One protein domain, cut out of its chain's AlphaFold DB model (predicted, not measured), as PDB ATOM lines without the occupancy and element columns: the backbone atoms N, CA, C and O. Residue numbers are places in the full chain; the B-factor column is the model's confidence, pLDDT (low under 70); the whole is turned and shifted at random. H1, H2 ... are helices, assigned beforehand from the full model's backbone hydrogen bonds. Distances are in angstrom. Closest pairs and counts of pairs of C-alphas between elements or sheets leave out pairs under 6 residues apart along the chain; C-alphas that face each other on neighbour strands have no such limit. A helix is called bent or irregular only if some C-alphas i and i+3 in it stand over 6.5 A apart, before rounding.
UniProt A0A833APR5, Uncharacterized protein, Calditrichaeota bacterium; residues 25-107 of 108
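What this domain is: This is residues 25 to 107 of the 108 residues of an uncharacterized protein of Calditrichaeota bacterium (UniProt A0A833APR5). Look first for a helical hairpin of H1 and H2, with the shorter helix H3 across its open end, where H1 begins and H2 ends. The long helix H4 turns back from H3 at a corner and passes the first half of H1, and its last part, within residues 94 to 107, sticks out as a free arm. The printed part has 83 residues with four named helices, H1, H2, H3 and H4 in that order, and no named strand; the class is all helix. The whole is loose, with a radius of gyration of the C-alphas of 14.8 A, and the C-alphas span 44 by 32 by 21 A.

Where its parts are: Find C-alpha 28 at (172.770, 206.354, 167.103); from there H1 runs through residues 28 to 44, 24.9 A from first to last C-alpha. Next comes H2, residues 47 to 60, 20.5 A long, which ends at C-alpha 60 at (157.633, 214.276, 170.533). H3 holds residues 65 to 75 and is 15.4 A long. H4, residues 79 to 105, is the longest at 39.6 A, and you reach its end at C-alpha 105 at (169.435, 225.861, 140.176). No helix is bent or irregular.

How they stand to each other: Begin with H1 and H2, a helical hairpin: they touch, the closest C-alphas being those of Ile 41 and Arg 50 at 6.2 A, and run opposite ways at a shallow tilt of 29 degrees. H3 is close to H1 but not clearly touching, with the C-alphas of Phe 31 and Ile 68 the closest at 7.5 A, at a steep tilt of 64 degrees. H3 is also close to H2 but not clearly touching, with the C-alphas of Leu 58 and Phe 65 the closest at 7.4 A, and the two are about perpendicular at 86 degrees. Between H3 and H4, again close but not clearly touching, the closest C-alphas are those of Tyr 75 and Ile 81 at 5.8 A; the steep tilt of 68 degrees is only just short of about perpendicular. H1 and H4 only just touch, with 3 pairs of C-alphas within 8 A, through residues 32 to 36 of H1 and 85 to 89 of H4 alone; the closest C-alphas, of Glu 32 and Val 89, are 6.8 A apart, and the helices run the same way at a steep tilt of 60 degrees. H2 and H4 are apart. In H3 and H4 every O i to N i+4 pair is within hydrogen-bond range; in H1 it is 12 of 13 and in H2 8 of 10.

The domain as a whole: The two C-alphas farthest apart are those of Gln 77 and Lys 107, at 47.0 A. Residues 76 to 81 and 94 to 107 stand free; without them the body spans 30 by 24 by 17 A. The printed part has no cut, and the three links between helices are tight. The mean pLDDT of the printed part is 84.6; look for values under 70 at residue 45 and residues 101 to 107.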
ATOM      1  N   VAL A  25     166.906 202.847 175.282       75.81
ATOM      2  CA  VAL A  25     168.180 202.881 174.568       75.81
ATOM      3  C   VAL A  25     167.967 203.755 173.341       75.81
ATOM      4  O   VAL A  25     167.263 203.354 172.419       75.81
ATOM      5  N   ILE A  26     168.538 204.958 173.357       83.19
ATOM      6  CA  ILE A  26     168.578 205.839 172.186       83.19
ATOM      7  C   ILE A  26     169.515 205.211 171.147       83.19
ATOM      8  O   ILE A  26     170.683 204.927 171.454       83.19
ATOM      9  N   THR A  27     169.018 204.994 169.929       86.38
ATOM     10  CA  THR A  27     169.852 204.537 168.807       86.38
ATOM     11  C   THR A  27     170.764 205.662 168.314       86.38
ATOM     12  O   THR A  27     170.511 206.835 168.581       86.38
ATOM     13  N   ASP A  28     171.852 205.328 167.620       85.75
ATOM     14  CA  ASP A  28     172.770 206.354 167.103       85.75
ATOM     15  C   ASP A  28     172.071 207.295 166.110       85.75
ATOM     16  O   ASP A  28     172.203 208.508 166.247       85.75
ATOM     17  N   ASP A  29     171.215 206.766 165.229       86.44
ATOM     18  CA  ASP A  29     170.436 207.578 164.281       86.44
ATOM     19  C   ASP A  29     169.453 208.528 164.990       86.44
ATOM     20  O   ASP A  29     169.320 209.694 164.632       86.44
ATOM     21  N   GLN A  30     168.790 208.071 166.062       87.75
ATOM     22  CA  GLN A  30     167.901 208.938 166.844       87.75
ATOM     23  C   GLN A  30     168.665 210.068 167.537       87.75
ATOM     24  O   GLN A  30     168.148 211.176 167.670       87.75
ATOM     25  N   PHE A  31     169.872 209.779 168.026       89.88
ATOM     26  CA  PHE A  31     170.723 210.775 168.662       89.88
ATOM     27  C   PHE A  31     171.232 211.806 167.648       89.88
ATOM     28  O   PHE A  31     171.216 213.002 167.936       89.88
ATOM     29  N   GLU A  32     171.611 211.351 166.458       89.50
ATOM     30  CA  GLU A  32     172.011 212.184 165.327       89.50
ATOM     31  C   GLU A  32     170.903 213.139 164.874       89.50
ATOM     32  O   GLU A  32     171.136 214.347 164.824       89.50
ATOM     33  N   ASP A  33     169.686 212.637 164.653       89.06
ATOM     34  CA  ASP A  33     168.536 213.467 164.280       89.06
ATOM     35  C   ASP A  33     168.315 214.607 165.285       89.06
ATOM     36  O   ASP A  33     168.160 215.773 164.918       89.06
ATOM     37  N   ILE A  34     168.337 214.276 166.581       90.56
ATOM     38  CA  ILE A  34     168.156 215.251 167.664       90.56
ATOM     39  C   ILE A  34     169.296 216.268 167.672       90.56
ATOM     40  O   ILE A  34     169.057 217.455 167.905       90.56
ATOM     41  N   TYR A  35     170.527 215.826 167.416       89.69
ATOM     42  CA  TYR A  35     171.695 216.695 167.369       89.69
ATOM     43  C   TYR A  35     171.625 217.684 166.195       89.69
ATOM     44  O   TYR A  35     171.843 218.883 166.382       89.69
ATOM     45  N   ILE A  36     171.235 217.214 165.007       87.69
ATOM     46  CA  ILE A  36     171.034 218.052 163.818       87.69
ATOM     47  C   ILE A  36     169.904 219.065 164.051       87.69
ATOM     48  O   ILE A  36     170.063 220.253 163.756       87.69
ATOM     49  N   GLU A  37     168.767 218.629 164.602       88.19
ATOM     50  CA  GLU A  37     167.652 219.520 164.942       88.19
ATOM     51  C   GLU A  37     168.068 220.574 165.981       88.19
ATOM     52  O   GLU A  37     167.756 221.760 165.826       88.19
ATOM     53  N   ALA A  38     168.838 220.176 166.999       87.44
ATOM     54  CA  ALA A  38     169.369 221.095 167.995       87.44
ATOM     55  C   ALA A  38     170.285 222.148 167.354       87.44
ATOM     56  O   ALA A  38     170.086 223.335 167.603       87.44
ATOM     57  N   ILE A  39     171.226 221.764 166.480       84.94
ATOM     58  CA  ILE A  39     172.092 222.727 165.773       84.94
ATOM     59  C   ILE A  39     171.259 223.759 165.002       84.94
ATOM     60  O   ILE A  39     171.511 224.962 165.117       84.94
ATOM     61  N   LYS A  40     170.231 223.318 164.262       83.38
ATOM     62  CA  LYS A  40     169.349 224.218 163.494       83.38
ATOM     63  C   LYS A  40     168.632 225.225 164.396       83.38
ATOM     64  O   LYS A  40     168.569 226.408 164.069       83.38
ATOM     65  N   ILE A  41     168.148 224.781 165.557       84.69
ATOM     66  CA  ILE A  41     167.513 225.656 166.555       84.69
ATOM     67  C   ILE A  41     168.513 226.670 167.120       84.69
ATOM     68  O   ILE A  41     168.199 227.862 167.219       84.69
ATOM     69  N   TYR A  42     169.726 226.216 167.454       80.50
ATOM     70  CA  TYR A  42     170.795 227.064 167.982       80.50
ATOM     71  C   TYR A  42     171.214 228.171 167.005       80.50
ATOM     72  O   TYR A  42     171.624 229.242 167.456       80.50
ATOM     73  N   ALA A  43     171.063 227.950 165.698       75.19
ATOM     74  CA  ALA A  43     171.350 228.948 164.672       75.19
ATOM     75  C   ALA A  43     170.255 230.026 164.514       75.19
ATOM     76  O   ALA A  43     170.544 231.094 163.985       75.19
ATOM     77  N   GLN A  44     169.012 229.775 164.953       71.50
ATOM     78  CA  GLN A  44     167.847 230.585 164.551       71.50
ATOM     79  C   GLN A  44     167.152 231.380 165.670       71.50
ATOM     80  O   GLN A  44     166.392 232.293 165.360       71.50
ATOM     81  N   THR A  45     167.337 231.054 166.957       66.38
ATOM     82  CA  THR A  45     166.455 231.581 168.034       66.38
ATOM     83  C   THR A  45     167.170 232.045 169.309       66.38
ATOM     84  O   THR A  45     168.317 231.673 169.556       66.38
ATOM     85  N   ASP A  46     166.495 232.869 170.123       76.44
ATOM     86  CA  ASP A  46     166.959 233.360 171.435       76.44
ATOM     87  C   ASP A  46     167.001 232.234 172.495       76.44
ATOM     88  O   ASP A  46     166.244 231.262 172.424       76.44
ATOM     89  N   SER A  47     167.896 232.352 173.476       71.94
ATOM     90  CA  SER A  47     168.308 231.318 174.440       71.94
ATOM     91  C   SER A  47     167.154 230.589 175.145       71.94
ATOM     92  O   SER A  47     167.153 229.360 175.205       71.94
ATOM     93  N   VAL A  48     166.136 231.313 175.621       73.06
ATOM     94  CA  VAL A  48     164.969 230.731 176.316       73.06
ATOM     95  C   VAL A  48     164.114 229.889 175.368       73.06
ATOM     96  O   VAL A  48     163.616 228.824 175.736       73.06
ATOM     97  N   TYR A  49     163.984 230.327 174.117       80.50
ATOM     98  CA  TYR A  49     163.190 229.636 173.106       80.50
ATOM     99  C   TYR A  49     163.851 228.324 172.656       80.50
ATOM    100  O   TYR A  49     163.156 227.356 172.343       80.50
ATOM    101  N   ARG A  50     165.191 228.253 172.698       84.00
ATOM    102  CA  ARG A  50     165.954 227.039 172.356       84.00
ATOM    103  C   ARG A  50     165.602 225.878 173.272       84.00
ATOM    104  O   ARG A  50     165.295 224.795 172.785       84.00
ATOM    105  N   THR A  51     165.607 226.105 174.584       83.19
ATOM    106  CA  THR A  51     165.338 225.049 175.569       83.19
ATOM    107  C   THR A  51     163.933 224.481 175.402       83.19
ATOM    108  O   THR A  51     163.776 223.265 175.365       83.19
ATOM    109  N   VAL A  52     162.927 225.342 175.216       86.25
ATOM    110  CA  VAL A  52     161.531 224.918 175.002       86.25
ATOM    111  C   VAL A  52     161.383 224.119 173.705       86.25
ATOM    112  O   VAL A  52     160.684 223.109 173.671       86.25
ATOM    113  N   LYS A  53     162.053 224.540 172.627       88.88
ATOM    114  CA  LYS A  53     162.021 223.814 171.351       88.88
ATOM    115  C   LYS A  53     162.705 222.456 171.437       88.88
ATOM    116  O   LYS A  53     162.151 221.482 170.939       88.88
ATOM    117  N   ILE A  54     163.858 222.379 172.098       88.25
ATOM    118  CA  ILE A  54     164.565 221.113 172.310       88.25
ATOM    119  C   ILE A  54     163.716 220.176 173.173       88.25
ATOM    120  O   ILE A  54     163.527 219.024 172.800       88.25
ATOM    121  N   ASP A  55     163.132 220.666 174.267       88.31
ATOM    122  CA  ASP A  55     162.255 219.864 175.128       88.31
ATOM    123  C   ASP A  55     161.019 219.341 174.372       88.31
ATOM    124  O   ASP A  55     160.639 218.175 174.502       88.31
ATOM    125  N   SER A  56     160.447 220.162 173.486       89.50
ATOM    126  CA  SER A  56     159.349 219.756 172.603       89.50
ATOM    127  C   SER A  56     159.751 218.650 171.618       89.50
ATOM    128  O   SER A  56     158.965 217.724 171.404       89.50
ATOM    129  N   ILE A  57     160.958 218.705 171.044       90.50
ATOM    130  CA  ILE A  57     161.492 217.652 170.160       90.50
ATOM    131  C   ILE A  57     161.706 216.355 170.933       90.50
ATOM    132  O   ILE A  57     161.309 215.284 170.478       90.50
ATOM    133  N   LEU A  58     162.315 216.440 172.114       90.38
ATOM    134  CA  LEU A  58     162.540 215.268 172.951       90.38
ATOM    135  C   LEU A  58     161.205 214.624 173.332       90.38
ATOM    136  O   LEU A  58     161.020 213.425 173.129       90.38
ATOM    137  N   THR A  59     160.233 215.429 173.762       89.56
ATOM    138  CA  THR A  59     158.891 214.958 174.123       89.56
ATOM    139  C   THR A  59     158.174 214.300 172.941       89.56
ATOM    140  O   THR A  59     157.575 213.238 173.116       89.56
ATOM    141  N   SER A  60     158.266 214.862 171.728       89.56
ATOM    142  CA  SER A  60     157.633 214.276 170.533       89.56
ATOM    143  C   SER A  60     158.228 212.913 170.163       89.56
ATOM    144  O   SER A  60     157.507 212.017 169.724       89.56
ATOM    145  N   LYS A  61     159.523 212.715 170.438       87.81
ATOM    146  CA  LYS A  61     160.230 211.436 170.284       87.81
ATOM    147  C   LYS A  61     160.119 210.539 171.530       87.81
ATOM    148  O   LYS A  61     160.691 209.449 171.558       87.81
ATOM    149  N   GLN A  62     159.345 210.951 172.542       88.31
ATOM    150  CA  GLN A  62     159.187 210.278 173.839       88.31
ATOM    151  C   GLN A  62     160.530 210.026 174.550       88.31
ATOM    152  O   GLN A  62     160.778 208.932 175.072       88.31
ATOM    153  N   LEU A  63     161.406 211.021 174.508       88.75
ATOM    154  CA  LEU A  63     162.729 211.042 175.114       88.75
ATOM    155  C   LEU A  63     162.800 212.145 176.165       88.75
ATOM    156  O   LEU A  63     162.039 213.111 176.135       88.75
ATOM    157  N   SER A  64     163.749 212.008 177.080       89.38
ATOM    158  CA  SER A  64     164.070 213.012 178.090       89.38
ATOM    159  C   SER A  64     165.513 213.500 177.955       89.38
ATOM    160  O   SER A  64     166.370 212.840 177.362       89.38
ATOM    161  N   PHE A  65     165.826 214.635 178.584       87.88
ATOM    162  CA  PHE A  65     167.211 215.102 178.702       87.88
ATOM    163  C   PHE A  65     168.130 214.096 179.412       87.88
ATOM    164  O   PHE A  65     169.331 214.073 179.143       87.88
ATOM    165  N   GLU A  66     167.598 213.256 180.307       89.38
ATOM    166  CA  GLU A  66     168.397 212.223 180.974       89.38
ATOM    167  C   GLU A  66     168.791 211.104 180.003       89.38
ATOM    168  O   GLU A  66     169.916 210.612 180.062       89.38
ATOM    169  N   ASP A  67     167.919 210.749 179.057       89.75
ATOM    170  CA  ASP A  67     168.238 209.755 178.027       89.75
ATOM    171  C   ASP A  67     169.378 210.256 177.126       89.75
ATOM    172  O   ASP A  67     170.351 209.536 176.878       89.75
ATOM    173  N   ILE A  68     169.328 211.535 176.736       90.25
ATOM    174  CA  ILE A  68     170.395 212.217 175.984       90.25
ATOM    175  C   ILE A  68     171.702 212.241 176.780       90.25
ATOM    176  O   ILE A  68     172.763 211.889 176.263       90.25
ATOM    177  N   ARG A  69     171.641 212.599 178.067       89.75
ATOM    178  CA  ARG A  69     172.813 212.605 178.954       89.75
ATOM    179  C   ARG A  69     173.434 211.214 179.070       89.75
ATOM    180  O   ARG A  69     174.658 211.089 179.074       89.75
ATOM    181  N   ASN A  70     172.615 210.172 179.150       90.56
ATOM    182  CA  ASN A  70     173.093 208.795 179.202       90.56
ATOM    183  C   ASN A  70     173.756 208.367 177.890       90.56
ATOM    184  O   ASN A  70     174.791 207.702 177.939       90.56
ATOM    185  N   LYS A  71     173.236 208.801 176.737       90.69
ATOM    186  CA  LYS A  71     173.872 208.567 175.434       90.69
ATOM    187  C   LYS A  71     175.227 209.271 175.320       90.69
ATOM    188  O   LYS A  71     176.222 208.634 174.990       90.69
ATOM    189  N   ILE A  72     175.303 210.540 175.725       90.31
ATOM    190  CA  ILE A  72     176.557 211.311 175.792       90.31
ATOM    191  C   ILE A  72     177.582 210.620 176.700       90.31
ATOM    192  O   ILE A  72     178.756 210.516 176.351       90.31
ATOM    193  N   ARG A  73     177.151 210.099 177.858       91.06
ATOM    194  CA  ARG A  73     178.033 209.334 178.755       91.06
ATOM    195  C   ARG A  73     178.611 208.091 178.081       91.06
ATOM    196  O   ARG A  73     179.770 207.793 178.336       91.06
ATOM    197  N   GLN A  74     177.839 207.388 177.247       89.06
ATOM    198  CA  GLN A  74     178.343 206.243 176.474       89.06
ATOM    199  C   GLN A  74     179.385 206.688 175.444       89.06
ATOM    200  O   GLN A  74     180.452 206.091 175.362       89.06
ATOM    201  N   TYR A  75     179.126 207.776 174.716       89.75
ATOM    202  CA  TYR A  75     180.060 208.296 173.711       89.75
ATOM    203  C   TYR A  75     181.372 208.774 174.349       89.75
ATOM    204  O   TYR A  75     182.454 208.519 173.829       89.75
ATOM    205  N   ASN A  76     181.304 209.369 175.542       90.25
ATOM    206  CA  ASN A  76     182.484 209.791 176.301       90.25
ATOM    207  C   ASN A  76     183.388 208.632 176.757       90.25
ATOM    208  O   ASN A  76     184.503 208.890 177.204       90.25
ATOM    209  N   GLN A  77     182.949 207.373 176.653       92.56
ATOM    210  CA  GLN A  77     183.801 206.216 176.950       92.56
ATOM    211  C   GLN A  77     184.870 205.987 175.875       92.56
ATOM    212  O   GLN A  77     185.875 205.336 176.152       92.56
ATOM    213  N   SER A  78     184.672 206.508 174.661       91.06
ATOM    214  CA  SER A  78     185.613 206.350 173.555       91.06
ATOM    215  C   SER A  78     185.616 207.594 172.663       91.06
ATOM    216  O   SER A  78     184.646 207.831 171.942       91.06
ATOM    217  N   PRO A  79     186.724 208.361 172.620       90.50
ATOM    218  CA  PRO A  79     186.854 209.516 171.729       90.50
ATOM    219  C   PRO A  79     186.609 209.183 170.252       90.50
ATOM    220  O   PRO A  79     186.142 210.030 169.498       90.50
ATOM    221  N   LYS A  80     186.882 207.938 169.841       94.00
ATOM    222  CA  LYS A  80     186.643 207.463 168.475       94.00
ATOM    223  C   LYS A  80     185.162 207.543 168.080       94.00
ATOM    224  O   LYS A  80     184.878 207.933 166.956       94.00
ATOM    225  N   ILE A  81     184.242 207.245 169.003       90.38
ATOM    226  CA  ILE A  81     182.792 207.294 168.739       90.38
ATOM    227  C   ILE A  81     182.359 208.728 168.420       90.38
ATOM    228  O   ILE A  81     181.572 208.948 167.508       90.38
ATOM    229  N   TRP A  82     182.912 209.714 169.133       91.94
ATOM    230  CA  TRP A  82     182.652 211.122 168.837       91.94
ATOM    231  C   TRP A  82     183.146 211.529 167.455       91.94
ATOM    232  O   TRP A  82     182.422 212.218 166.747       91.94
ATOM    233  N   ILE A  83     184.351 211.104 167.065       92.44
ATOM    234  CA  ILE A  83     184.910 211.417 165.742       92.44
ATOM    235  C   ILE A  83     184.009 210.847 164.642       92.44
ATOM    236  O   ILE A  83     183.564 211.594 163.780       92.44
ATOM    237  N   GLU A  84     183.669 209.559 164.727       93.38
ATOM    238  CA  GLU A  84     182.801 208.897 163.743       93.38
ATOM    239  C   GLU A  84     181.414 209.552 163.669       93.38
ATOM    240  O   GLU A  84     180.875 209.756 162.582       93.38
ATOM    241  N   PHE A  85     180.857 209.944 164.816       93.12
ATOM    242  CA  PHE A  85     179.595 210.674 164.883       93.12
ATOM    243  C   PHE A  85     179.676 212.049 164.205       93.12
ATOM    244  O   PHE A  85     178.801 212.397 163.413       93.12
ATOM    245  N   PHE A  86     180.714 212.840 164.489       91.75
ATOM    246  CA  PHE A  86     180.869 214.167 163.889       91.75
ATOM    247  C   PHE A  86     181.126 214.099 162.386       91.75
ATOM    248  O   PHE A  86     180.600 214.941 161.654       91.75
ATOM    249  N   ASP A  87     181.885 213.106 161.924       92.25
ATOM    250  CA  ASP A  87     182.111 212.877 160.498       92.25
ATOM    251  C   ASP A  87     180.783 212.585 159.785       92.25
ATOM    252  O   ASP A  87     180.484 213.220 158.770       92.25
ATOM    253  N   LYS A  88     179.947 211.707 160.362       90.50
ATOM    254  CA  LYS A  88     178.616 211.372 159.830       90.50
ATOM    255  C   LYS A  88     177.694 212.596 159.775       90.50
ATOM    256  O   LYS A  88     177.236 212.968 158.698       90.50
ATOM    257  N   VAL A  89     177.541 213.312 160.892       90.50
ATOM    258  CA  VAL A  89     176.717 214.534 160.966       90.50
ATOM    259  C   VAL A  89     177.181 215.588 159.955       90.50
ATOM    260  O   VAL A  89     176.366 216.253 159.314       90.50
ATOM    261  N   THR A  90     178.494 215.769 159.802       88.44
ATOM    262  CA  THR A  90     179.054 216.751 158.862       88.44
ATOM    263  C   THR A  90     178.771 216.357 157.416       88.44
ATOM    264  O   THR A  90     178.451 217.222 156.594       88.44
ATOM    265  N   GLN A  91     178.869 215.065 157.100       89.81
ATOM    266  CA  GLN A  91     178.521 214.543 155.787       89.81
ATOM    267  C   GLN A  91     177.038 214.776 155.477       89.81
ATOM    268  O   GLN A  91     176.735 215.369 154.441       89.81
ATOM    269  N   ASP A  92     176.136 214.425 156.392       86.06
ATOM    270  CA  ASP A  92     174.688 214.573 156.211       86.06
ATOM    271  C   ASP A  92     174.276 216.038 156.007       86.06
ATOM    272  O   ASP A  92     173.494 216.370 155.110       86.06
ATOM    273  N   LEU A  93     174.861 216.956 156.783       84.12
ATOM    274  CA  LEU A  93     174.642 218.394 156.610       84.12
ATOM    275  C   LEU A  93     175.148 218.892 155.249       84.12
ATOM    276  O   LEU A  93     174.490 219.715 154.606       84.12
ATOM    277  N   ARG A  94     176.299 218.393 154.787       86.81
ATOM    278  CA  ARG A  94     176.862 218.748 153.478       86.81
ATOM    279  C   ARG A  94     176.002 218.222 152.332       86.81
ATOM    280  O   ARG A  94     175.792 218.933 151.349       86.81
ATOM    281  N   GLU A  95     175.505 216.995 152.441       86.62
ATOM    282  CA  GLU A  95     174.608 216.392 151.455       86.62
ATOM    283  C   GLU A  95     173.273 217.137 151.381       86.62
ATOM    284  O   GLU A  95     172.809 217.451 150.280       86.62
ATOM    285  N   ALA A  96     172.703 217.504 152.532       81.00
ATOM    286  CA  ALA A  96     171.502 218.326 152.601       81.00
ATOM    287  C   ALA A  96     171.707 219.689 151.917       81.00
ATOM    288  O   ALA A  96     170.912 220.063 151.052       81.00
ATOM    289  N   ALA A  97     172.809 220.384 152.221       80.00
ATOM    290  CA  ALA A  97     173.137 221.670 151.603       80.00
ATOM    291  C   ALA A  97     173.308 221.554 150.079       80.00
ATOM    292  O   ALA A  97     172.716 222.317 149.319       80.00
ATOM    293  N   ASN A  98     174.056 220.550 149.612       82.62
ATOM    294  CA  ASN A  98     174.274 220.323 148.181       82.62
ATOM    295  C   ASN A  98     172.970 220.011 147.431       82.62
ATOM    296  O   ASN A  98     172.813 220.392 146.269       82.62
ATOM    297  N   LYS A  99     172.040 219.296 148.073       78.00
ATOM    298  CA  LYS A  99     170.729 218.985 147.499       78.00
ATOM    299  C   LYS A  99     169.871 220.240 147.365       78.00
ATOM    300  O   LYS A  99     169.293 220.454 146.304       78.00
ATOM    301  N   GLU A 100     169.846 221.091 148.389       71.44
ATOM    302  CA  GLU A 100     169.145 222.380 148.338       71.44
ATOM    303  C   GLU A 100     169.692 223.284 147.226       71.44
ATOM    304  O   GLU A 100     168.907 223.841 146.458       71.44
ATOM    305  N   THR A 101     171.018 223.366 147.063       68.62
ATOM    306  CA  THR A 101     171.644 224.161 145.990       68.62
ATOM    307  C   THR A 101     171.262 223.655 144.594       68.62
ATOM    308  O   THR A 101     170.942 224.455 143.718       68.62
ATOM    309  N   LYS A 102     171.235 222.332 144.376       62.66
ATOM    310  CA  LYS A 102     170.810 221.750 143.089       62.66
ATOM    311  C   LYS A 102     169.337 222.027 142.781       62.66
ATOM    312  O   LYS A 102     169.013 222.406 141.664       62.66
ATOM    313  N   THR A 103     168.452 221.901 143.771       63.94
ATOM    314  CA  THR A 103     167.014 222.167 143.591       63.94
ATOM    315  C   THR A 103     166.704 223.644 143.325       63.94
ATOM    316  O   THR A 103     165.680 223.942 142.716       63.94
ATOM    317  N   GLN A 104     167.545 224.575 143.781       59.50
ATOM    318  CA  GLN A 104     167.397 225.998 143.456       59.50
ATOM    319  C   GLN A 104     167.834 226.301 142.016       59.50
ATOM    320  O   GLN A 104     167.115 227.001 141.316       59.50
ATOM    321  N   LEU A 105     168.933 225.698 141.549       62.75
ATOM    322  CA  LEU A 105     169.435 225.861 140.176       62.75
ATOM    323  C   LEU A 105     168.541 225.218 139.101       62.75
ATOM    324  O   LEU A 105     168.551 225.663 137.966       62.75
ATOM    325  N   GLU A 106     167.773 224.176 139.433       63.25
ATOM    326  CA  GLU A 106     166.803 223.551 138.510       63.25
ATOM    327  C   GLU A 106     165.477 224.328 138.393       63.25
ATOM    328  O   GLU A 106     164.628 223.983 137.570       63.25
ATOM    329  N   LYS A 107     165.261 225.336 139.249       61.69
ATOM    330  CA  LYS A 107     164.048 226.169 139.267       61.69
ATOM    331  C   LYS A 107     164.231 227.536 138.598       61.69
ATOM    332  O   LYS A 107     163.234 228.247 138.466       61.69
TER     333      LYS A 107